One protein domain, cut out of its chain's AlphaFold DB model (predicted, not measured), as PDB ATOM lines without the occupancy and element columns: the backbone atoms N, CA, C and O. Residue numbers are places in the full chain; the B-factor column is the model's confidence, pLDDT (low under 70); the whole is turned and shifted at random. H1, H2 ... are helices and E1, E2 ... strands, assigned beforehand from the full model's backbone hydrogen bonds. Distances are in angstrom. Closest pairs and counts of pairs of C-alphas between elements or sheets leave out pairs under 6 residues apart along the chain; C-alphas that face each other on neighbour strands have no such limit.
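This is residues 11 to 174 of the 184 residues of an uncharacterized protein of Protopolystoma xenopodis (UniProt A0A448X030). A small sheet of three parallel strands, E2, E3 and E4, is covered by helices on both faces: H4 and H5 on one, H2 on the other with H3 beside it. Beyond H2, away from the sheet, H6 packs across that helix and H1 packs beside the short strand E1, while residues 116 to 131 make a long loop with no named element. The printed part has 164 residues, with six named helices and four named strands in the order H1 E1 H2 E2 H3 E3 H4 E4 H5 H6; the class is mostly helix, though under half of the residues are in named elements. The whole is compact, with a radius of gyration of the C-alphas of 15.6 A and spans of 44 by 41 by 29 A.

The sheet's order is E2, residues 60 to 63, E3, residues 86 to 89, and E4, residues 113 to 115. N 61 and O 86 are within hydrogen-bond range at 2.9 A, as are N 114 and O 87 at 2.8 A. H4, residues 97 to 108, lies over E2 and E3 at a height of 9.3 A over the sheet; its closest C-alpha to E3 is that of Ala 103, 6.3 A from Val 87. H5, residues 132 to 143, is on the same face and touches H4 with residues 139 to 143 alone, closest at the C-alphas of Thr 104 and Ser 143, 5.7 A, at a steep tilt of 57 degrees. H2, residues 43 to 53, is on the opposite face, at a height of 10.0 A. H3, residues 66 to 74, only grazes the sheet with residues 68 to 72. It touches H2 at a shallow tilt of 32 degrees, the same way, with the C-alphas of Ser 44 and Ile 68 closest at 4.9 A. E2, H3, E3 and E3, H4, E4 are strand-helix-strand units, two parallel neighbour strands with a helix between; the first crossover is left-handed, the second right-handed. H6, residues 155 to 164, touches H2 about perpendicular, at 73 degrees, with the C-alphas of Val 46 and Ile 157 closest at 5.9 A. Every O i to N i+4 pair is within hydrogen-bond range in H2, H4, H5 and H6, and 4 of 5 are in H3.

H1, residues 19 to 28, begins at C-alpha 19 (-5.038, 29.978, -15.561), and every O i to N i+4 pair in it is within range too. E1, residues 40 to 42, pairs with no named strand, but its residues 41 to 42 pair in parallel with residues 11 to 12. H5 is 16.5 A long, H4 16.1 A and H2 15.1 A. H6 ends at C-alpha 164 (7.627, 35.760, -18.092).

The C-alphas of Gly 30 and Asn 109 are the two farthest apart, 47.1 A. The printed part has no cut. The links H1 to E1, H3 to E3, E4 to H5 and H5 to H6 are long. The mean pLDDT of the printed part is 92.3, and residues 34 to 38 and 165 are under 70.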
ATOM      1  N   VAL A  11       2.508  22.628 -16.339       89.69
ATOM      2  CA  VAL A  11       2.355  23.065 -17.731       89.69
ATOM      3  C   VAL A  11       1.364  22.158 -18.452       89.69
ATOM      4  O   VAL A  11       1.614  20.957 -18.577       89.69
ATOM      5  N   THR A  12       0.274  22.710 -18.986       91.06
ATOM      6  CA  THR A  12      -0.801  21.949 -19.647       91.06
ATOM      7  C   THR A  12      -1.137  22.476 -21.044       91.06
ATOM      8  O   THR A  12      -1.223  23.683 -21.260       91.06
ATOM      9  N   ASN A  13      -1.373  21.564 -21.996       93.69
ATOM     10  CA  ASN A  13      -1.897  21.904 -23.328       93.69
ATOM     11  C   ASN A  13      -3.418  22.133 -23.322       93.69
ATOM     12  O   ASN A  13      -3.963  22.592 -24.322       93.69
ATOM     13  N   ASN A  14      -4.104  21.865 -22.208       91.25
ATOM     14  CA  ASN A  14      -5.543  22.067 -22.110       91.25
ATOM     15  C   ASN A  14      -5.893  23.568 -22.090       91.25
ATOM     16  O   ASN A  14      -5.572  24.277 -21.136       91.25
ATOM     17  N   SER A  15      -6.580  24.025 -23.139       94.25
ATOM     18  CA  SER A  15      -7.013  25.414 -23.311       94.25
ATOM     19  C   SER A  15      -8.456  25.673 -22.872       94.25
ATOM     20  O   SER A  15      -8.952  26.781 -23.069       94.25
ATOM     21  N   THR A  16      -9.171  24.677 -22.331       94.81
ATOM     22  CA  THR A  16     -10.595  24.842 -21.993       94.81
ATOM     23  C   THR A  16     -10.827  25.699 -20.761       94.81
ATOM     24  O   THR A  16     -11.913  26.249 -20.570       94.81
ATOM     25  N   ARG A  17      -9.783  25.846 -19.944       93.44
ATOM     26  CA  ARG A  17      -9.773  26.606 -18.701       93.44
ATOM     27  C   ARG A  17      -8.806  27.779 -18.785       93.44
ATOM     28  O   ARG A  17      -7.796  27.726 -19.490       93.44
ATOM     29  N   SER A  18      -9.128  28.837 -18.053       93.81
ATOM     30  CA  SER A  18      -8.179  29.909 -17.764       93.81
ATOM     31  C   SER A  18      -7.141  29.443 -16.740       93.81
ATOM     32  O   SER A  18      -7.322  28.429 -16.058       93.81
ATOM     33  N   THR A  19      -6.067  30.210 -16.582       92.12
ATOM     34  CA  THR A  19      -5.038  29.978 -15.561       92.12
ATOM     35  C   THR A  19      -5.653  29.899 -14.168       92.12
ATOM     36  O   THR A  19      -5.361  28.971 -13.419       92.12
ATOM     37  N   ASP A  20      -6.569  30.816 -13.841       91.56
ATOM     38  CA  ASP A  20      -7.194  30.877 -12.514       91.56
ATOM     39  C   ASP A  20      -8.041  29.623 -12.250       91.56
ATOM     40  O   ASP A  20      -7.987  29.041 -11.170       91.56
ATOM     41  N   GLN A  21      -8.764  29.140 -13.265       92.62
ATOM     42  CA  GLN A  21      -9.535  27.898 -13.179       92.62
ATOM     43  C   GLN A  21      -8.632  26.663 -13.033       92.62
ATOM     44  O   GLN A  21      -8.978  25.720 -12.320       92.62
ATOM     45  N   CYS A  22      -7.470  26.649 -13.689       90.88
ATOM     46  CA  CYS A  22      -6.484  25.585 -13.514       90.88
ATOM     47  C   CYS A  22      -5.877  25.598 -12.101       90.88
ATOM     48  O   CYS A  22      -5.744  24.533 -11.500       90.88
ATOM     49  N   VAL A  23      -5.566  26.777 -11.551       90.06
ATOM     50  CA  VAL A  23      -5.080  26.932 -10.168       90.06
ATOM     51  C   VAL A  23      -6.110  26.410  -9.170       90.06
ATOM     52  O   VAL A  23      -5.761  25.581  -8.330       90.06
ATOM     53  N   LEU A  24      -7.379  26.815  -9.302       90.06
ATOM     54  CA  LEU A  24      -8.466  26.322  -8.449       90.06
ATOM     55  C   LEU A  24      -8.566  24.795  -8.497       90.06
ATOM     56  O   LEU A  24      -8.627  24.146  -7.456       90.06
ATOM     57  N   LYS A  25      -8.477  24.195  -9.693       88.88
ATOM     58  CA  LYS A  25      -8.513  22.734  -9.806       88.88
ATOM     59  C   LYS A  25      -7.338  22.059  -9.101       88.88
ATOM     60  O   LYS A  25      -7.511  21.019  -8.474       88.88
ATOM     61  N   CYS A  26      -6.139  22.619  -9.221       88.19
ATOM     62  CA  CYS A  26      -4.960  22.074  -8.555       88.19
ATOM     63  C   CYS A  26      -5.108  22.135  -7.026       88.19
ATOM     64  O   CYS A  26      -4.748  21.177  -6.345       88.19
ATOM     65  N   GLN A  27      -5.698  23.212  -6.502       87.38
ATOM     66  CA  GLN A  27      -6.000  23.359  -5.076       87.38
ATOM     67  C   GLN A  27      -7.038  22.335  -4.595       87.38
ATOM     68  O   GLN A  27      -6.825  21.708  -3.562       87.38
ATOM     69  N   GLU A  28      -8.112  22.102  -5.358       90.12
ATOM     70  CA  GLU A  28      -9.102  21.051  -5.059       90.12
ATOM     71  C   GLU A  28      -8.474  19.652  -4.979       90.12
ATOM     72  O   GLU A  28      -8.917  18.814  -4.199       90.12
ATOM     73  N   LEU A  29      -7.436  19.396  -5.780       87.56
ATOM     74  CA  LEU A  29      -6.688  18.135  -5.786       87.56
ATOM     75  C   LEU A  29      -5.623  18.054  -4.676       87.56
ATOM     76  O   LEU A  29      -4.880  17.078  -4.614       87.56
ATOM     77  N   GLY A  30      -5.514  19.072  -3.815       86.06
ATOM     78  CA  GLY A  30      -4.522  19.127  -2.740       86.06
ATOM     79  C   GLY A  30      -3.087  19.365  -3.221       86.06
ATOM     80  O   GLY A  30      -2.145  19.137  -2.459       86.06
ATOM     81  N   LEU A  31      -2.892  19.814  -4.468       81.50
ATOM     82  CA  LEU A  31      -1.564  20.151  -4.977       81.50
ATOM     83  C   LEU A  31      -1.079  21.457  -4.329       81.50
ATOM     84  O   LEU A  31      -1.841  22.426  -4.270       81.50
ATOM     85  N   PRO A  32       0.192  21.536  -3.892       73.44
ATOM     86  CA  PRO A  32       0.740  22.703  -3.202       73.44
ATOM     87  C   PRO A  32       1.088  23.844  -4.174       73.44
ATOM     88  O   PRO A  32       2.154  24.446  -4.067       73.44
ATOM     89  N   VAL A  33       0.220  24.128  -5.150       73.62
ATOM     90  CA  VAL A  33       0.370  25.290  -6.031       73.62
ATOM     91  C   VAL A  33       0.093  26.551  -5.223       73.62
ATOM     92  O   VAL A  33      -0.939  26.672  -4.556       73.62
ATOM     93  N   THR A  34       1.027  27.497  -5.240       61.06
ATOM     94  CA  THR A  34       0.777  28.779  -4.587       61.06
ATOM     95  C   THR A  34      -0.189  29.585  -5.458       61.06
ATOM     96  O   THR A  34      -0.284  29.367  -6.664       61.06
ATOM     97  N   GLN A  35      -0.930  30.542  -4.891       53.91
ATOM     98  CA  GLN A  35      -1.776  31.460  -5.681       53.91
ATOM     99  C   GLN A  35      -0.969  32.345  -6.662       53.91
ATOM    100  O   GLN A  35      -1.522  33.239  -7.304       53.91
ATOM    101  N   LEU A  36       0.347  32.142  -6.774       56.97
ATOM    102  CA  LEU A  36       1.186  32.839  -7.727       56.97
ATOM    103  C   LEU A  36       0.881  32.311  -9.131       56.97
ATOM    104  O   LEU A  36       1.099  31.145  -9.452       56.97
ATOM    105  N   LYS A  37       0.428  33.220  -9.997       57.25
ATOM    106  CA  LYS A  37       0.077  32.990 -11.412       57.25
ATOM    107  C   LYS A  37       1.179  32.315 -12.249       57.25
ATOM    108  O   LYS A  37       0.914  31.908 -13.372       57.25
ATOM    109  N   ASN A  38       2.393  32.186 -11.715       68.19
ATOM    110  CA  ASN A  38       3.546  31.606 -12.399       68.19
ATOM    111  C   ASN A  38       3.695  30.086 -12.180       68.19
ATOM    112  O   ASN A  38       4.539  29.466 -12.834       68.19
ATOM    113  N   ASP A  39       2.902  29.487 -11.285       78.69
ATOM    114  CA  ASP A  39       2.983  28.058 -10.957       78.69
ATOM    115  C   ASP A  39       2.142  27.186 -11.899       78.69
ATOM    116  O   ASP A  39       2.348  25.978 -11.952       78.69
ATOM    117  N   VAL A  40       1.208  27.768 -12.657       87.81
ATOM    118  CA  VAL A  40       0.359  27.039 -13.605       87.81
ATOM    119  C   VAL A  40       0.351  27.766 -14.943       87.81
ATOM    120  O   VAL A  40      -0.085  28.906 -15.031       87.81
ATOM    121  N   ILE A  41       0.817  27.094 -15.993       89.44
ATOM    122  CA  ILE A  41       0.848  27.596 -17.364       89.44
ATOM    123  C   ILE A  41      -0.044  26.708 -18.226       89.44
ATOM    124  O   ILE A  41       0.234  25.525 -18.428       89.44
ATOM    125  N   CYS A  42      -1.114  27.285 -18.763       92.12
ATOM    126  CA  CYS A  42      -1.967  26.640 -19.756       92.12
ATOM    127  C   CYS A  42      -1.754  27.248 -21.147       92.12
ATOM    128  O   CYS A  42      -1.351  28.401 -21.296       92.12
ATOM    129  N   SER A  43      -2.056  26.477 -22.189       95.25
ATOM    130  CA  SER A  43      -1.924  26.917 -23.584       95.25
ATOM    131  C   SER A  43      -2.807  28.123 -23.944       95.25
ATOM    132  O   SER A  43      -2.441  28.891 -24.831       95.25
ATOM    133  N   SER A  44      -3.931  28.341 -23.247       96.19
ATOM    134  CA  SER A  44      -4.767  29.548 -23.385       96.19
ATOM    135  C   SER A  44      -4.040  30.813 -22.912       96.19
ATOM    136  O   SER A  44      -4.049  31.819 -23.620       96.19
ATOM    137  N   TYR A  45      -3.339  30.746 -21.777       95.44
ATOM    138  CA  TYR A  45      -2.487  31.833 -21.284       95.44
ATOM    139  C   TYR A  45      -1.332  32.126 -22.244       95.44
ATOM    140  O   TYR A  45      -1.085  33.282 -22.590       95.44
ATOM    141  N   VAL A  46      -0.654  31.074 -22.719       96.12
ATOM    142  CA  VAL A  46       0.449  31.206 -23.683       96.12
ATOM    143  C   VAL A  46      -0.041  31.889 -24.956       96.12
ATOM    144  O   VAL A  46       0.598  32.829 -25.418       96.12
ATOM    145  N   ALA A  47      -1.201  31.481 -25.480       97.50
ATOM    146  CA  ALA A  47      -1.802  32.105 -26.653       97.50
ATOM    147  C   ALA A  47      -2.068  33.601 -26.432       97.50
ATOM    148  O   ALA A  47      -1.659  34.422 -27.250       97.50
ATOM    149  N   ALA A  48      -2.692  33.972 -25.313       96.81
ATOM    150  CA  ALA A  48      -2.979  35.369 -25.003       96.81
ATOM    151  C   ALA A  48      -1.702  36.219 -24.891       96.81
ATOM    152  O   ALA A  48      -1.616  37.293 -25.488       96.81
ATOM    153  N   LYS A  49      -0.677  35.719 -24.190       96.06
ATOM    154  CA  LYS A  49       0.619  36.403 -24.062       96.06
ATOM    155  C   LYS A  49       1.369  36.515 -25.379       96.06
ATOM    156  O   LYS A  49       1.935  37.568 -25.667       96.06
ATOM    157  N   TYR A  50       1.339  35.468 -26.194       96.88
ATOM    158  CA  TYR A  50       1.964  35.483 -27.509       96.88
ATOM    159  C   TYR A  50       1.298  36.518 -28.427       96.88
ATOM    160  O   TYR A  50       1.986  37.339 -29.032       96.88
ATOM    161  N   LEU A  51      -0.038  36.543 -28.486       97.19
ATOM    162  CA  LEU A  51      -0.779  37.523 -29.289       97.19
ATOM    163  C   LEU A  51      -0.571  38.960 -28.793       97.19
ATOM    164  O   LEU A  51      -0.395  39.861 -29.615       97.19
ATOM    165  N   GLN A  52      -0.503  39.160 -27.474       96.31
ATOM    166  CA  GLN A  52      -0.132  40.443 -26.873       96.31
ATOM    167  C   GLN A  52       1.259  40.892 -27.347       96.31
ATOM    168  O   GLN A  52       1.410  42.016 -27.816       96.31
ATOM    169  N   GLY A  53       2.262  40.011 -27.295       95.25
ATOM    170  CA  GLY A  53       3.621  40.307 -27.767       95.25
ATOM    171  C   GLY A  53       3.726  40.550 -29.279       95.25
ATOM    172  O   GLY A  53       4.646  41.226 -29.734       95.25
ATOM    173  N   LYS A  54       2.772  40.039 -30.067       95.38
ATOM    174  CA  LYS A  54       2.645  40.306 -31.510       95.38
ATOM    175  C   LYS A  54       1.832  41.564 -31.839       95.38
ATOM    176  O   LYS A  54       1.611  41.821 -33.019       95.38
ATOM    177  N   ASN A  55       1.413  42.347 -30.840       94.56
ATOM    178  CA  ASN A  55       0.573  43.539 -31.011       94.56
ATOM    179  C   ASN A  55      -0.743  43.249 -31.763       94.56
ATOM    180  O   ASN A  55      -1.195  44.037 -32.592       94.56
ATOM    181  N   ILE A  56      -1.365  42.097 -31.496       94.19
ATOM    182  CA  ILE A  56      -2.711  41.798 -31.994       94.19
ATOM    183  C   ILE A  56      -3.722  42.488 -31.076       94.19
ATOM    184  O   ILE A  56      -3.821  42.151 -29.902       94.19
ATOM    185  N   HIS A  57      -4.483  43.442 -31.614       86.38
ATOM    186  CA  HIS A  57      -5.419  44.265 -30.833       86.38
ATOM    187  C   HIS A  57      -6.878  43.780 -30.882       86.38
ATOM    188  O   HIS A  57      -7.720  44.268 -30.129       86.38
ATOM    189  N   GLY A  58      -7.185  42.787 -31.719       87.69
ATOM    190  CA  GLY A  58      -8.519  42.211 -31.825       87.69
ATOM    191  C   GLY A  58      -9.441  42.912 -32.843       87.69
ATOM    192  O   GLY A  58      -9.039  43.869 -33.504       87.69
ATOM    193  N   PRO A  59     -10.672  42.402 -33.012       96.00
ATOM    194  CA  PRO A  59     -11.168  41.193 -32.364       96.00
ATOM    195  C   PRO A  59     -10.479  39.923 -32.898       96.00
ATOM    196  O   PRO A  59     -10.175  39.828 -34.085       96.00
ATOM    197  N   VAL A  60     -10.193  38.947 -32.037       98.06
ATOM    198  CA  VAL A  60      -9.682  37.614 -32.405       98.06
ATOM    199  C   VAL A  60     -10.861  36.662 -32.549       98.06
ATOM    200  O   VAL A  60     -11.687  36.550 -31.647       98.06
ATOM    201  N   TYR A  61     -10.956  35.962 -33.676       98.44
ATOM    202  CA  TYR A  61     -11.981  34.950 -33.870       98.44
ATOM    203  C   TYR A  61     -11.558  33.652 -33.181       98.44
ATOM    204  O   TYR A  61     -10.665  32.945 -33.653       98.44
ATOM    205  N   VAL A  62     -12.198  33.356 -32.050       98.06
ATOM    206  CA  VAL A  62     -11.909  32.167 -31.246       98.06
ATOM    207  C   VAL A  62     -12.820  31.011 -31.650       98.06
ATOM    208  O   VAL A  62     -14.046  31.121 -31.622       98.06
ATOM    209  N   VAL A  63     -12.201  29.881 -31.983       98.25
ATOM    210  CA  VAL A  63     -12.850  28.568 -32.029       98.25
ATOM    211  C   VAL A  63     -12.342  27.796 -30.821       98.25
ATOM    212  O   VAL A  63     -11.199  27.355 -30.824       98.25
ATOM    213  N   GLY A  64     -13.138  27.688 -29.765       97.44
ATOM    214  CA  GLY A  64     -12.689  27.082 -28.516       97.44
ATOM    215  C   GLY A  64     -13.593  27.384 -27.329       97.44
ATOM    216  O   GLY A  64     -14.513  28.197 -27.414       97.44
ATOM    217  N   GLU A  65     -13.304  26.721 -26.216       97.44
ATOM    218  CA  GLU A  65     -13.981  26.928 -24.933       97.44
ATOM    219  C   GLU A  65     -13.608  28.262 -24.248       97.44
ATOM    220  O   GLU A  65     -12.604  28.910 -24.563       97.44
ATOM    221  N   GLN A  66     -14.404  28.645 -23.244       96.56
ATOM    222  CA  GLN A  66     -14.335  29.947 -22.557       96.56
ATOM    223  C   GLN A  66     -12.958  30.315 -21.979       96.56
ATOM    224  O   GLN A  66     -12.637  31.499 -21.880       96.56
ATOM    225  N   GLY A  67     -12.138  29.325 -21.604       96.75
ATOM    226  CA  GLY A  67     -10.821  29.554 -21.009       96.75
ATOM    227  C   GLY A  67      -9.899  30.410 -21.877       96.75
ATOM    228  O   GLY A  67      -9.097  31.167 -21.341       96.75
ATOM    229  N   ILE A  68     -10.051  30.337 -23.203       97.81
ATOM    230  CA  ILE A  68      -9.296  31.163 -24.152       97.81
ATOM    231  C   ILE A  68      -9.730  32.627 -24.059       97.81
ATOM    232  O   ILE A  68      -8.879  33.502 -23.929       97.81
ATOM    233  N   GLY A  69     -11.040  32.894 -24.093       97.44
ATOM    234  CA  GLY A  69     -11.582  34.255 -24.013       97.44
ATOM    235  C   GLY A  69     -11.175  34.959 -22.720       97.44
ATOM    236  O   GLY A  69     -10.631  36.056 -22.762       97.44
ATOM    237  N   LEU A  70     -11.285  34.255 -21.588       97.56
ATOM    238  CA  LEU A  70     -10.874  34.771 -20.277       97.56
ATOM    239  C   LEU A  70      -9.389  35.167 -20.214       97.56
ATOM    240  O   LEU A  70      -9.032  36.092 -19.488       97.56
ATOM    241  N   GLU A  71      -8.504  34.469 -20.930       97.00
ATOM    242  CA  GLU A  71      -7.084  34.837 -20.994       97.00
ATOM    243  C   GLU A  71      -6.830  36.008 -21.954       97.00
ATOM    244  O   GLU A  71      -5.991  36.858 -21.658       97.00
ATOM    245  N   LEU A  72      -7.582  36.106 -23.056       97.69
ATOM    246  CA  LEU A  72      -7.531  37.258 -23.965       97.69
ATOM    247  C   LEU A  72      -8.017  38.547 -23.283       97.69
ATOM    248  O   LEU A  72      -7.374  39.591 -23.419       97.69
ATOM    249  N   ASP A  73      -9.074  38.467 -22.471       97.12
ATOM    250  CA  ASP A  73      -9.596  39.601 -21.701       97.12
ATOM    251  C   ASP A  73      -8.541  40.173 -20.741       97.12
ATOM    252  O   ASP A  73      -8.370  41.389 -20.641       97.12
ATOM    253  N   LYS A  74      -7.752  39.308 -20.085       95.69
ATOM    254  CA  LYS A  74      -6.673  39.720 -19.164       95.69
ATOM    255  C   LYS A  74      -5.564  40.526 -19.838       95.69
ATOM    256  O   LYS A  74      -4.838  41.243 -19.149       95.69
ATOM    257  N   VAL A  75      -5.395  40.383 -21.151       95.62
ATOM    258  CA  VAL A  75      -4.403  41.124 -21.944       95.62
ATOM    259  C   VAL A  75      -5.032  42.221 -22.806       95.62
ATOM    260  O   VAL A  75      -4.318  42.864 -23.572       95.62
ATOM    261  N   GLY A  76      -6.339  42.468 -22.655       96.50
ATOM    262  CA  GLY A  76      -7.062  43.528 -23.357       96.50
ATOM    263  C   GLY A  76      -7.316  43.246 -24.839       96.50
ATOM    264  O   GLY A  76      -7.478  44.189 -25.611       96.50
ATOM    265  N   ILE A  77      -7.334  41.977 -25.255       97.44
ATOM    266  CA  ILE A  77      -7.595  41.586 -26.644       97.44
ATOM    267  C   ILE A  77      -9.061  41.186 -26.775       97.44
ATOM    268  O   ILE A  77      -9.486  40.163 -26.242       97.44
ATOM    269  N   ALA A  78      -9.833  41.963 -27.536       97.19
ATOM    270  CA  ALA A  78     -11.216  41.607 -27.833       97.19
ATOM    271  C   ALA A  78     -11.278  40.269 -28.589       97.19
ATOM    272  O   ALA A  78     -10.471  40.016 -29.484       97.19
ATOM    273  N   HIS A  79     -12.260  39.427 -28.276       95.69
ATOM    274  CA  HIS A  79     -12.455  38.119 -28.923       95.69
ATOM    275  C   HIS A  79     -13.886  37.918 -29.461       95.69
ATOM    276  O   HIS A  79     -14.361  36.805 -29.694       95.69
ATOM    277  N   PHE A  80     -14.604  39.025 -29.617       89.31
ATOM    278  CA  PHE A  80     -15.955  39.121 -30.148       89.31
ATOM    279  C   PHE A  80     -16.092  40.450 -30.898       89.31
ATOM    280  O   PHE A  80     -15.356  41.396 -30.626       89.31
ATOM    281  N   GLY A  81     -17.032  40.531 -31.838       83.44
ATOM    282  CA  GLY A  81     -17.266  41.737 -32.636       83.44
ATOM    283  C   GLY A  81     -17.292  41.473 -34.140       83.44
ATOM    284  O   GLY A  81     -17.410  40.330 -34.584       83.44
ATOM    285  N   ILE A  82     -17.232  42.557 -34.917       80.25
ATOM    286  CA  ILE A  82     -17.246  42.535 -36.386       80.25
ATOM    287  C   ILE A  82     -15.806  42.525 -36.908       80.25
ATOM    288  O   ILE A  82     -14.958  43.269 -36.420       80.25
ATOM    289  N   GLY A  83     -15.553  41.715 -37.937       84.31
ATOM    290  CA  GLY A  83     -14.211  41.510 -38.481       84.31
ATOM    291  C   GLY A  83     -13.349  40.630 -37.578       84.31
ATOM    292  O   GLY A  83     -13.806  40.142 -36.544       84.31
ATOM    293  N   THR A  84     -12.105  40.385 -37.988       92.81
ATOM    294  CA  THR A  84     -11.114  39.771 -37.108       92.81
ATOM    295  C   THR A  84      -9.691  40.128 -37.520       92.81
ATOM    296  O   THR A  84      -9.419  40.350 -38.695       92.81
ATOM    297  N   SER A  85      -8.798  40.188 -36.538       96.19
ATOM    298  CA  SER A  85      -7.358  40.407 -36.717       96.19
ATOM    299  C   SER A  85      -6.548  39.110 -36.680       96.19
ATOM    300  O   SER A  85      -5.378  39.120 -37.050       96.19
ATOM    301  N   ALA A  86      -7.142  38.004 -36.220       98.12
ATOM    302  CA  ALA A  86      -6.504  36.695 -36.116       98.12
ATOM    303  C   ALA A  86      -7.545  35.598 -35.866       98.12
ATOM    304  O   ALA A  86      -8.579  35.846 -35.248       98.12
ATOM    305  N   VAL A  87      -7.234  34.365 -36.259       98.50
ATOM    306  CA  VAL A  87      -8.001  33.174 -35.876       98.50
ATOM    307  C   VAL A  87      -7.212  32.389 -34.835       98.50
ATOM    308  O   VAL A  87      -6.063  32.033 -35.086       98.50
ATOM    309  N   LEU A  88      -7.822  32.102 -33.682       98.62
ATOM    310  CA  LEU A  88      -7.228  31.288 -32.618       98.62
ATOM    311  C   LEU A  88      -8.094  30.057 -32.342       98.62
ATOM    312  O   LEU A  88      -9.270  30.177 -31.998       98.62
ATOM    313  N   VAL A  89      -7.499  28.873 -32.476       98.62
ATOM    314  CA  VAL A  89      -8.196  27.589 -32.358       98.62
ATOM    315  C   VAL A  89      -7.740  26.821 -31.120       98.62
ATOM    316  O   VAL A  89      -6.555  26.617 -30.880       98.62
ATOM    317  N   GLY A  90      -8.689  26.359 -30.325       98.38
ATOM    318  CA  GLY A  90      -8.499  25.391 -29.257       98.38
ATOM    319  C   GLY A  90      -9.530  24.279 -29.339       98.38
ATOM    320  O   GLY A  90     -10.246  24.142 -30.330       98.38
ATOM    321  N   PHE A  91      -9.583  23.447 -28.302       97.81
ATOM    322  CA  PHE A  91     -10.651  22.460 -28.188       97.81
ATOM    323  C   PHE A  91     -11.999  23.182 -28.055       97.81
ATOM    324  O   PHE A  91     -12.107  24.126 -27.272       97.81
ATOM    325  N   ASP A  92     -12.992  22.741 -28.826       97.56
ATOM    326  CA  ASP A  92     -14.350  23.286 -28.865       97.56
ATOM    327  C   ASP A  92     -15.334  22.115 -28.932       97.56
ATOM    328  O   ASP A  92     -15.486  21.481 -29.980       97.56
ATOM    329  N   SER A  93     -15.993  21.811 -27.812       95.31
ATOM    330  CA  SER A  93     -16.965  20.708 -27.737       95.31
ATOM    331  C   SER A  93     -18.225  20.967 -28.568       95.31
ATOM    332  O   SER A  93     -18.947  20.037 -28.925       95.31
ATOM    333  N   LEU A  94     -18.470  22.232 -28.918       96.62
ATOM    334  CA  LEU A  94     -19.609  22.706 -29.698       96.62
ATOM    335  C   LEU A  94     -19.163  23.202 -31.080       96.62
ATOM    336  O   LEU A  94     -19.765  24.129 -31.650       96.62
ATOM    337  N   ILE A  95     -18.076  22.632 -31.611       97.62
ATOM    338  CA  ILE A  95     -17.625  22.906 -32.969       97.62
ATOM    339  C   ILE A  95     -18.740  22.561 -33.957       97.62
ATOM    340  O   ILE A  95     -19.437  21.556 -33.841       97.62
ATOM    341  N   ASN A  96     -18.940  23.427 -34.941       97.50
ATOM    342  CA  ASN A  96     -19.947  23.224 -35.972       97.50
ATOM    343  C   ASN A  96     -19.488  23.832 -37.294       97.50
ATOM    344  O   ASN A  96     -18.543  24.627 -37.345       97.50
ATOM    345  N   TYR A  97     -20.206  23.501 -38.366       98.00
ATOM    346  CA  TYR A  97     -19.879  23.970 -39.709       98.00
ATOM    347  C   TYR A  97     -19.783  25.500 -39.811       98.00
ATOM    348  O   TYR A  97     -18.909  26.008 -40.503       98.00
ATOM    349  N   ARG A  98     -20.622  26.262 -39.093       97.81
ATOM    350  CA  ARG A  98     -20.593  27.736 -39.155       97.81
ATOM    351  C   ARG A  98     -19.311  28.309 -38.558       97.81
ATOM    352  O   ARG A  98     -18.784  29.280 -39.097       97.81
ATOM    353  N   LYS A  99     -18.810  27.718 -37.468       97.81
ATOM    354  CA  LYS A  99     -17.526  28.107 -36.869       97.81
ATOM    355  C   LYS A  99     -16.363  27.819 -37.822       97.81
ATOM    356  O   LYS A  99     -15.548  28.703 -38.074       97.81
ATOM    357  N   ILE A 100     -16.351  26.627 -38.425       98.38
ATOM    358  CA  ILE A 100     -15.337  26.216 -39.411       98.38
ATOM    359  C   ILE A 100     -15.378  27.123 -40.647       98.38
ATOM    360  O   ILE A 100     -14.339  27.616 -41.079       98.38
ATOM    361  N   LEU A 101     -16.571  27.399 -41.185       98.25
ATOM    362  CA  LEU A 101     -16.783  28.281 -42.334       98.25
ATOM    363  C   LEU A 101     -16.200  29.676 -42.080       98.25
ATOM    364  O   LEU A 101     -15.464  30.193 -42.919       98.25
ATOM    365  N   LYS A 102     -16.512  30.280 -40.926       97.62
ATOM    366  CA  LYS A 102     -15.993  31.602 -40.554       97.62
ATOM    367  C   LYS A 102     -14.477  31.590 -40.397       97.62
ATOM    368  O   LYS A 102     -13.813  32.397 -41.039       97.62
ATOM    369  N   ALA A 103     -13.938  30.659 -39.608       98.19
ATOM    370  CA  ALA A 103     -12.495  30.524 -39.411       98.19
ATOM    371  C   ALA A 103     -11.759  30.363 -40.750       98.19
ATOM    372  O   ALA A 103     -10.831  31.113 -41.024       98.19
ATOM    373  N   THR A 104     -12.230  29.460 -41.616       98.56
ATOM    374  CA  THR A 104     -11.636  29.214 -42.941       98.56
ATOM    375  C   THR A 104     -11.603  30.485 -43.784       98.56
ATOM    376  O   THR A 104     -10.564  30.817 -44.342       98.56
ATOM    377  N   ASN A 105     -12.712  31.227 -43.857       98.25
ATOM    378  CA  ASN A 105     -12.770  32.449 -44.661       98.25
ATOM    379  C   ASN A 105     -11.893  33.567 -44.090       98.25
ATOM    380  O   ASN A 105     -11.263  34.287 -44.856       98.25
ATOM    381  N   TYR A 106     -11.804  33.710 -42.767       98.19
ATOM    382  CA  TYR A 106     -10.871  34.668 -42.174       98.19
ATOM    383  C   TYR A 106      -9.416  34.320 -42.499       98.19
ATOM    384  O   TYR A 106      -8.661  35.206 -42.892       98.19
ATOM    385  N   ILE A 107      -9.045  33.038 -42.419       98.44
ATOM    386  CA  ILE A 107      -7.701  32.562 -42.778       98.44
ATOM    387  C   ILE A 107      -7.408  32.813 -44.265       98.44
ATOM    388  O   ILE A 107      -6.368  33.375 -44.593       98.44
ATOM    389  N   LEU A 108      -8.331  32.462 -45.168       98.25
ATOM    390  CA  LEU A 108      -8.177  32.693 -46.613       98.25
ATOM    391  C   LEU A 108      -8.084  34.184 -46.972       98.25
ATOM    392  O   LEU A 108      -7.400  34.541 -47.926       98.25
ATOM    393  N   ASN A 109      -8.711  35.053 -46.178       97.12
ATOM    394  CA  ASN A 109      -8.596  36.508 -46.302       97.12
ATOM    395  C   ASN A 109      -7.333  37.080 -45.630       97.12
ATOM    396  O   ASN A 109      -7.238  38.289 -45.426       97.12
ATOM    397  N   GLY A 110      -6.364  36.233 -45.274       96.81
ATOM    398  CA  GLY A 110      -5.051  36.645 -44.781       96.81
ATOM    399  C   GLY A 110      -4.967  36.874 -43.274       96.81
ATOM    400  O   GLY A 110      -3.939  37.359 -42.802       96.81
ATOM    401  N   CYS A 111      -6.000  36.529 -42.494       97.06
ATOM    402  CA  CYS A 111      -5.877  36.593 -41.039       97.06
ATOM    403  C   CYS A 111      -4.849  35.557 -40.558       97.06
ATOM    404  O   CYS A 111      -4.926  34.392 -40.958       97.06
ATOM    405  N   PRO A 112      -3.918  35.934 -39.663       97.81
ATOM    406  CA  PRO A 112      -2.970  34.993 -39.095       97.81
ATOM    407  C   PRO A 112      -3.701  33.890 -38.321       97.81
ATOM    408  O   PRO A 112      -4.696  34.138 -37.629       97.81
ATOM    409  N   PHE A 113      -3.197  32.666 -38.461       98.50
ATOM    410  CA  PHE A 113      -3.815  31.449 -37.953       98.50
ATOM    411  C   PHE A 113      -2.990  30.871 -36.798       98.50
ATOM    412  O   PHE A 113      -1.803  30.574 -36.944       98.50
ATOM    413  N   TYR A 114      -3.631  30.702 -35.646       98.69
ATOM    414  CA  TYR A 114      -3.030  30.231 -34.408       98.69
ATOM    415  C   TYR A 114      -3.814  29.057 -33.823       98.69
ATOM    416  O   TYR A 114      -5.037  28.984 -33.954       98.69
ATOM    417  N   ALA A 115      -3.120  28.168 -33.115       98.69
ATOM    418  CA  ALA A 115      -3.734  27.072 -32.377       98.69
ATOM    419  C   ALA A 115      -3.123  26.935 -30.979       98.69
ATOM    420  O   ALA A 115      -1.921  27.090 -30.797       98.69
ATOM    421  N   THR A 116      -3.932  26.629 -29.973       98.44
ATOM    422  CA  THR A 116      -3.460  26.457 -28.589       98.44
ATOM    423  C   THR A 116      -2.615  25.193 -28.417       98.44
ATOM    424  O   THR A 116      -1.660  25.199 -27.654       98.44
ATOM    425  N   ASN A 117      -2.937  24.119 -29.133       97.56
ATOM    426  CA  ASN A 117      -2.202  22.856 -29.216       97.56
ATOM    427  C   ASN A 117      -2.692  22.095 -30.466       97.56
ATOM    428  O   ASN A 117      -3.646  22.537 -31.112       97.56
ATOM    429  N   ASP A 118      -2.077  20.966 -30.793       97.19
ATOM    430  CA  ASP A 118      -2.482  20.077 -31.886       97.19
ATOM    431  C   ASP A 118      -2.718  18.630 -31.419       97.19
ATOM    432  O   ASP A 118      -2.691  17.697 -32.220       97.19
ATOM    433  N   ASP A 119      -3.014  18.432 -30.129       95.75
ATOM    434  CA  ASP A 119      -3.282  17.109 -29.574       95.75
ATOM    435  C   ASP A 119      -4.441  16.442 -30.343       95.75
ATOM    436  O   ASP A 119      -5.542  16.994 -30.460       95.75
ATOM    437  N   ALA A 120      -4.205  15.227 -30.852       95.38
ATOM    438  CA  ALA A 120      -5.196  14.475 -31.624       95.38
ATOM    439  C   ALA A 120      -6.400  14.027 -30.783       95.38
ATOM    440  O   ALA A 120      -7.506  13.903 -31.305       95.38
ATOM    441  N   LEU A 121      -6.193  13.796 -29.483       94.19
ATOM    442  CA  LEU A 121      -7.224  13.348 -28.551       94.19
ATOM    443  C   LEU A 121      -7.329  14.300 -27.366       94.19
ATOM    444  O   LEU A 121      -6.320  14.672 -26.760       94.19
ATOM    445  N   PHE A 122      -8.561  14.638 -27.000       91.81
ATOM    446  CA  PHE A 122      -8.848  15.297 -25.736       91.81
ATOM    447  C   PHE A 122      -8.900  14.243 -24.614       91.81
ATOM    448  O   PHE A 122      -9.567  13.219 -24.780       91.81
ATOM    449  N   PRO A 123      -8.200  14.449 -23.483       86.38
ATOM    450  CA  PRO A 123      -8.098  13.439 -22.436       86.38
ATOM    451  C   PRO A 123      -9.437  13.236 -21.713       86.38
ATOM    452  O   PRO A 123      -9.973  14.171 -21.116       86.38
ATOM    453  N   THR A 124      -9.943  12.001 -21.731       87.94
ATOM    454  CA  THR A 124     -11.040  11.517 -20.875       87.94
ATOM    455  C   THR A 124     -10.735  10.089 -20.400       87.94
ATOM    456  O   THR A 124      -9.778   9.487 -20.888       87.94
ATOM    457  N   GLU A 125     -11.498   9.572 -19.435       84.75
ATOM    458  CA  GLU A 125     -11.273   8.236 -18.856       84.75
ATOM    459  C   GLU A 125     -11.715   7.106 -19.801       84.75
ATOM    460  O   GLU A 125     -10.930   6.200 -20.071       84.75
ATOM    461  N   ASP A 126     -12.925   7.200 -20.366       89.88
ATOM    462  CA  ASP A 126     -13.570   6.060 -21.040       89.88
ATOM    463  C   ASP A 126     -13.779   6.239 -22.552       89.88
ATOM    464  O   ASP A 126     -14.034   5.266 -23.264       89.88
ATOM    465  N   ILE A 127     -13.716   7.472 -23.071       92.12
ATOM    466  CA  ILE A 127     -14.097   7.771 -24.460       92.12
ATOM    467  C   ILE A 127     -13.012   8.587 -25.164       92.12
ATOM    468  O   ILE A 127     -12.604   9.663 -24.727       92.12
ATOM    469  N   ALA A 128     -12.581   8.115 -26.333       91.88
ATOM    470  CA  ALA A 128     -11.701   8.888 -27.196       91.88
ATOM    471  C   ALA A 128     -12.471  10.066 -27.817       91.88
ATOM    472  O   ALA A 128     -13.300   9.879 -28.709       91.88
ATOM    473  N   LEU A 129     -12.189  11.282 -27.350       94.25
ATOM    474  CA  LEU A 129     -12.730  12.504 -27.939       94.25
ATOM    475  C   LEU A 129     -11.717  13.111 -28.920       94.25
ATOM    476  O   LEU A 129     -10.551  13.268 -28.549       94.25
ATOM    477  N   PRO A 130     -12.133  13.506 -30.138       96.19
ATOM    478  CA  PRO A 130     -11.291  14.279 -31.046       96.19
ATOM    479  C   PRO A 130     -10.769  15.552 -30.371       96.19
ATOM    480  O   PRO A 130     -11.547  16.340 -29.839       96.19
ATOM    481  N   GLY A 131      -9.452  15.740 -30.368       96.75
ATOM    482  CA  GLY A 131      -8.791  16.878 -29.737       96.75
ATOM    483  C   GLY A 131      -8.724  18.120 -30.626       96.75
ATOM    484  O   GLY A 131      -9.291  18.179 -31.721       96.75
ATOM    485  N   THR A 132      -7.989  19.135 -30.161       98.00
ATOM    486  CA  THR A 132      -7.756  20.372 -30.924       98.00
ATOM    487  C   THR A 132      -7.108  20.088 -32.280       98.00
ATOM    488  O   THR A 132      -7.480  20.722 -33.269       98.00
ATOM    489  N   GLY A 133      -6.214  19.094 -32.355       98.00
ATOM    490  CA  GLY A 133      -5.551  18.681 -33.590       98.00
ATOM    491  C   GLY A 133      -6.527  18.329 -34.713       98.00
ATOM    492  O   GLY A 133      -6.311  18.713 -35.857       98.00
ATOM    493  N   CYS A 134      -7.666  17.703 -34.403       98.12
ATOM    494  CA  CYS A 134      -8.675  17.369 -35.413       98.12
ATOM    495  C   CYS A 134      -9.331  18.617 -36.027       98.12
ATOM    496  O   CYS A 134      -9.565  18.670 -37.236       98.12
ATOM    497  N   ILE A 135      -9.605  19.637 -35.208       98.50
ATOM    498  CA  ILE A 135     -10.166  20.917 -35.672       98.50
ATOM    499  C   ILE A 135      -9.115  21.674 -36.496       98.50
ATOM    500  O   ILE A 135      -9.427  22.220 -37.557       98.50
ATOM    501  N   VAL A 136      -7.861  21.664 -36.036       98.69
ATOM    502  CA  VAL A 136      -6.723  22.265 -36.740       98.69
ATOM    503  C   VAL A 136      -6.529  21.629 -38.114       98.69
ATOM    504  O   VAL A 136      -6.461  22.359 -39.098       98.69
ATOM    505  N   GLU A 137      -6.512  20.300 -38.220       98.56
ATOM    506  CA  GLU A 137      -6.367  19.608 -39.507       98.56
ATOM    507  C   GLU A 137      -7.528  19.900 -40.464       98.56
ATOM    508  O   GLU A 137      -7.307  20.098 -41.659       98.56
ATOM    509  N   CYS A 138      -8.758  20.020 -39.954       98.50
ATOM    510  CA  CYS A 138      -9.904  20.436 -40.762       98.50
ATOM    511  C   CYS A 138      -9.676  21.819 -41.399       98.50
ATOM    512  O   CYS A 138      -9.834  21.984 -42.612       98.50
ATOM    513  N   LEU A 139      -9.243  22.801 -40.604       98.69
ATOM    514  CA  LEU A 139      -8.983  24.161 -41.083       98.69
ATOM    515  C   LEU A 139      -7.742  24.244 -41.973       98.69
ATOM    516  O   LEU A 139      -7.774  24.951 -42.980       98.69
ATOM    517  N   LYS A 140      -6.677  23.493 -41.666       98.56
ATOM    518  CA  LYS A 140      -5.495  23.357 -42.532       98.56
ATOM    519  C   LYS A 140      -5.886  22.810 -43.895       98.56
ATOM    520  O   LYS A 140      -5.483  23.357 -44.916       98.56
ATOM    521  N   LYS A 141      -6.710  21.761 -43.926       98.69
ATOM    522  CA  LYS A 141      -7.182  21.158 -45.173       98.69
ATOM    523  C   LYS A 141      -8.051  22.117 -45.984       98.69
ATOM    524  O   LYS A 141      -7.909  22.156 -47.202       98.69
ATOM    525  N   ALA A 142      -8.932  22.868 -45.324       98.06
ATOM    526  CA  ALA A 142      -9.848  23.793 -45.985       98.06
ATOM    527  C   ALA A 142      -9.160  25.075 -46.489       98.06
ATOM    528  O   ALA A 142      -9.540  25.598 -47.532       98.06
ATOM    529  N   SER A 143      -8.163  25.583 -45.758       98.12
ATOM    530  CA  SER A 143      -7.487  26.851 -46.071       98.12
ATOM    531  C   SER A 143      -6.148  26.697 -46.799       98.12
ATOM    532  O   SER A 143      -5.693  27.644 -47.431       98.12
ATOM    533  N   GLY A 144      -5.488  25.539 -46.693       98.25
ATOM    534  CA  GLY A 144      -4.105  25.332 -47.141       98.25
ATOM    535  C   GLY A 144      -3.039  25.974 -46.239       98.25
ATOM    536  O   GLY A 144      -1.854  25.897 -46.559       98.25
ATOM    537  N   ILE A 145      -3.427  26.591 -45.117       98.56
ATOM    538  CA  ILE A 145      -2.537  27.338 -44.217       98.56
ATOM    539  C   ILE A 145      -2.298  26.551 -42.927       98.56
ATOM    540  O   ILE A 145      -3.230  26.014 -42.332       98.56
ATOM    541  N   THR A 146      -1.045  26.508 -42.467       98.19
ATOM    542  CA  THR A 146      -0.661  25.871 -41.195       98.19
ATOM    543  C   THR A 146      -0.610  26.909 -40.071       98.19
ATOM    544  O   THR A 146      -0.040  27.981 -40.290       98.19
ATOM    545  N   PRO A 147      -1.185  26.634 -38.884       98.50
ATOM    546  CA  PRO A 147      -1.156  27.582 -37.781       98.50
ATOM    547  C   PRO A 147       0.191  27.594 -37.061       98.50
ATOM    548  O   PRO A 147       0.926  26.607 -37.067       98.50
ATOM    549  N   ILE A 148       0.455  28.675 -36.328       98.44
ATOM    550  CA  ILE A 148       1.451  28.653 -35.252       98.44
ATOM    551  C   ILE A 148       0.802  28.021 -34.017       98.44
ATOM    552  O   ILE A 148      -0.249  28.482 -33.560       98.44
ATOM    553  N   ILE A 149       1.424  26.971 -33.478       98.44
ATOM    554  CA  ILE A 149       0.913  26.219 -32.327       98.44
ATOM    555  C   ILE A 149       1.577  26.726 -31.041       98.44
ATOM    556  O   ILE A 149       2.793  26.885 -30.988       98.44
ATOM    557  N   MET A 150       0.770  27.003 -30.016       97.44
ATOM    558  CA  MET A 150       1.211  27.664 -28.782       97.44
ATOM    559  C   MET A 150       1.769  26.693 -27.750       97.44
ATOM    560  O   MET A 150       2.743  27.001 -27.076       97.44
ATOM    561  N   GLY A 151       1.100  25.556 -27.582       94.50
ATOM    562  CA  GLY A 151       1.398  24.567 -26.559       94.50
ATOM    563  C   GLY A 151       2.640  23.743 -26.867       94.50
ATOM    564  O   GLY A 151       3.326  23.919 -27.867       94.50
ATOM    565  N   LYS A 152       2.920  22.790 -25.990       93.00
ATOM    566  CA  LYS A 152       4.044  21.867 -26.143       93.00
ATOM    567  C   LYS A 152       3.806  20.937 -27.336       93.00
ATOM    568  O   LYS A 152       2.657  20.541 -27.533       93.00
ATOM    569  N   PRO A 153       4.864  20.523 -28.053       92.44
ATOM    570  CA  PRO A 153       6.280  20.834 -27.810       92.44
ATOM    571  C   PRO A 153       6.808  22.059 -28.577       92.44
ATOM    572  O   PRO A 153       8.004  22.153 -28.840       92.44
ATOM    573  N   TYR A 154       5.944  22.989 -28.974       94.00
ATOM    574  CA  TYR A 154       6.329  24.096 -29.846       94.00
ATOM    575  C   TYR A 154       7.006  25.240 -29.084       94.00
ATOM    576  O   TYR A 154       6.735  25.472 -27.910       94.00
ATOM    577  N   SER A 155       7.868  25.998 -29.767       92.38
ATOM    578  CA  SER A 155       8.654  27.096 -29.183       92.38
ATOM    579  C   SER A 155       7.856  28.145 -28.386       92.38
ATOM    580  O   SER A 155       8.360  28.546 -27.335       92.38
ATOM    581  N   PRO A 156       6.632  28.573 -28.779       94.81
ATOM    582  CA  PRO A 156       5.948  29.670 -28.092       94.81
ATOM    583  C   PRO A 156       5.756  29.465 -26.585       94.81
ATOM    584  O   PRO A 156       5.938  30.412 -25.821       94.81
ATOM    585  N   ILE A 157       5.442  28.249 -26.117       92.50
ATOM    586  CA  ILE A 157       5.309  28.015 -24.672       92.50
ATOM    587  C   ILE A 157       6.638  28.202 -23.947       92.50
ATOM    588  O   ILE A 157       6.665  28.839 -22.900       92.50
ATOM    589  N   PHE A 158       7.744  27.718 -24.507       89.81
ATOM    590  CA  PHE A 158       9.064  27.831 -23.886       89.81
ATOM    591  C   PHE A 158       9.588  29.272 -23.889       89.81
ATOM    592  O   PHE A 158      10.197  29.709 -22.911       89.81
ATOM    593  N   GLU A 159       9.294  30.040 -24.937       89.88
ATOM    594  CA  GLU A 159       9.599  31.474 -25.013       89.88
ATOM    595  C   GLU A 159       8.844  32.268 -23.938       89.88
ATOM    596  O   GLU A 159       9.431  33.101 -23.236       89.88
ATOM    597  N   ILE A 160       7.551  31.980 -23.753       90.06
ATOM    598  CA  ILE A 160       6.743  32.599 -22.695       90.06
ATOM    599  C   ILE A 160       7.238  32.174 -21.308       90.06
ATOM    600  O   ILE A 160       7.428  33.033 -20.450       90.06
ATOM    601  N   LEU A 161       7.531  30.886 -21.094       87.12
ATOM    602  CA  LEU A 161       8.086  30.386 -19.830       87.12
ATOM    603  C   LEU A 161       9.418  31.066 -19.476       87.12
ATOM    604  O   LEU A 161       9.622  31.472 -18.330       87.12
ATOM    605  N   SER A 162      10.303  31.237 -20.458       85.50
ATOM    606  CA  SER A 162      11.619  31.850 -20.241       85.50
ATOM    607  C   SER A 162      11.514  33.348 -19.948       85.50
ATOM    608  O   SER A 162      12.168  33.850 -19.036       85.50
ATOM    609  N   SER A 163      10.667  34.068 -20.691       83.38
ATOM    610  CA  SER A 163      10.563  35.531 -20.595       83.38
ATOM    611  C   SER A 163       9.681  36.035 -19.448       83.38
ATOM    612  O   SER A 163       9.956  37.102 -18.905       83.38
ATOM    613  N   GLN A 164       8.624  35.305 -19.075       74.56
ATOM    614  CA  GLN A 164       7.627  35.760 -18.092       74.56
ATOM    615  C   GLN A 164       7.743  35.048 -16.736       74.56
ATOM    616  O   GLN A 164       7.360  35.620 -15.714       74.56
ATOM    617  N   ASN A 165       8.279  33.820 -16.690       69.38
ATOM    618  CA  ASN A 165       8.263  32.992 -15.475       69.38
ATOM    619  C   ASN A 165       9.648  32.829 -14.819       69.38
ATOM    620  O   ASN A 165       9.758  32.138 -13.796       69.38
ATOM    621  N   ASN A 166      10.675  33.507 -15.355       72.94
ATOM    622  CA  ASN A 166      12.078  33.414 -14.931       72.94
ATOM    623  C   ASN A 166      12.569  31.958 -14.875       72.94
ATOM    624  O   ASN A 166      13.212  31.545 -13.907       72.94
ATOM    625  N   ILE A 167      12.198  31.166 -15.883       80.06
ATOM    626  CA  ILE A 167      12.629  29.778 -16.036       80.06
ATOM    627  C   ILE A 167      13.856  29.780 -16.943       80.06
ATOM    628  O   ILE A 167      13.776  30.208 -18.089       80.06
ATOM    629  N   ASP A 168      14.993  29.318 -16.427       83.12
ATOM    630  CA  ASP A 168      16.205  29.121 -17.222       83.12
ATOM    631  C   ASP A 168      16.231  27.679 -17.756       83.12
ATOM    632  O   ASP A 168      16.335  26.744 -16.952       83.12
ATOM    633  N   PRO A 169      16.163  27.467 -19.086       82.75
ATOM    634  CA  PRO A 169      16.197  26.131 -19.677       82.75
ATOM    635  C   PRO A 169      17.414  25.303 -19.244       82.75
ATOM    636  O   PRO A 169      17.294  24.093 -19.080       82.75
ATOM    637  N   LYS A 170      18.571  25.935 -18.978       85.62
ATOM    638  CA  LYS A 170      19.806  25.228 -18.584       85.62
ATOM    639  C   LYS A 170      19.744  24.610 -17.187       85.62
ATOM    640  O   LYS A 170      20.541  23.727 -16.878       85.62
ATOM    641  N   SER A 171      18.839  25.090 -16.338       85.88
ATOM    642  CA  SER A 171      18.678  24.654 -14.946       85.88
ATOM    643  C   SER A 171      17.274  24.121 -14.638       85.88
ATOM    644  O   SER A 171      16.938  23.880 -13.477       85.88
ATOM    645  N   THR A 172      16.464  23.895 -15.673       86.50
ATOM    646  CA  THR A 172      15.081  23.422 -15.557       86.50
ATOM    647  C   THR A 172      14.962  21.988 -16.052       86.50
ATOM    648  O   THR A 172      15.615  21.611 -17.016       86.50
ATOM    649  N   LEU A 173      14.098  21.194 -15.407       87.06
ATOM    650  CA  LEU A 173      13.699  19.868 -15.871       87.06
ATOM    651  C   LEU A 173      12.181  19.833 -16.119       87.06
ATOM    652  O   LEU A 173      11.394  20.003 -15.191       87.06
ATOM    653  N   MET A 174      11.766  19.572 -17.354       86.69
ATOM    654  CA  MET A 174      10.417  19.177 -17.704       86.69
ATOM    655  C   MET A 174      10.192  17.689 -17.410       86.69
ATOM    656  O   MET A 174      10.933  16.828 -17.875       86.69
TER     657      MET A 174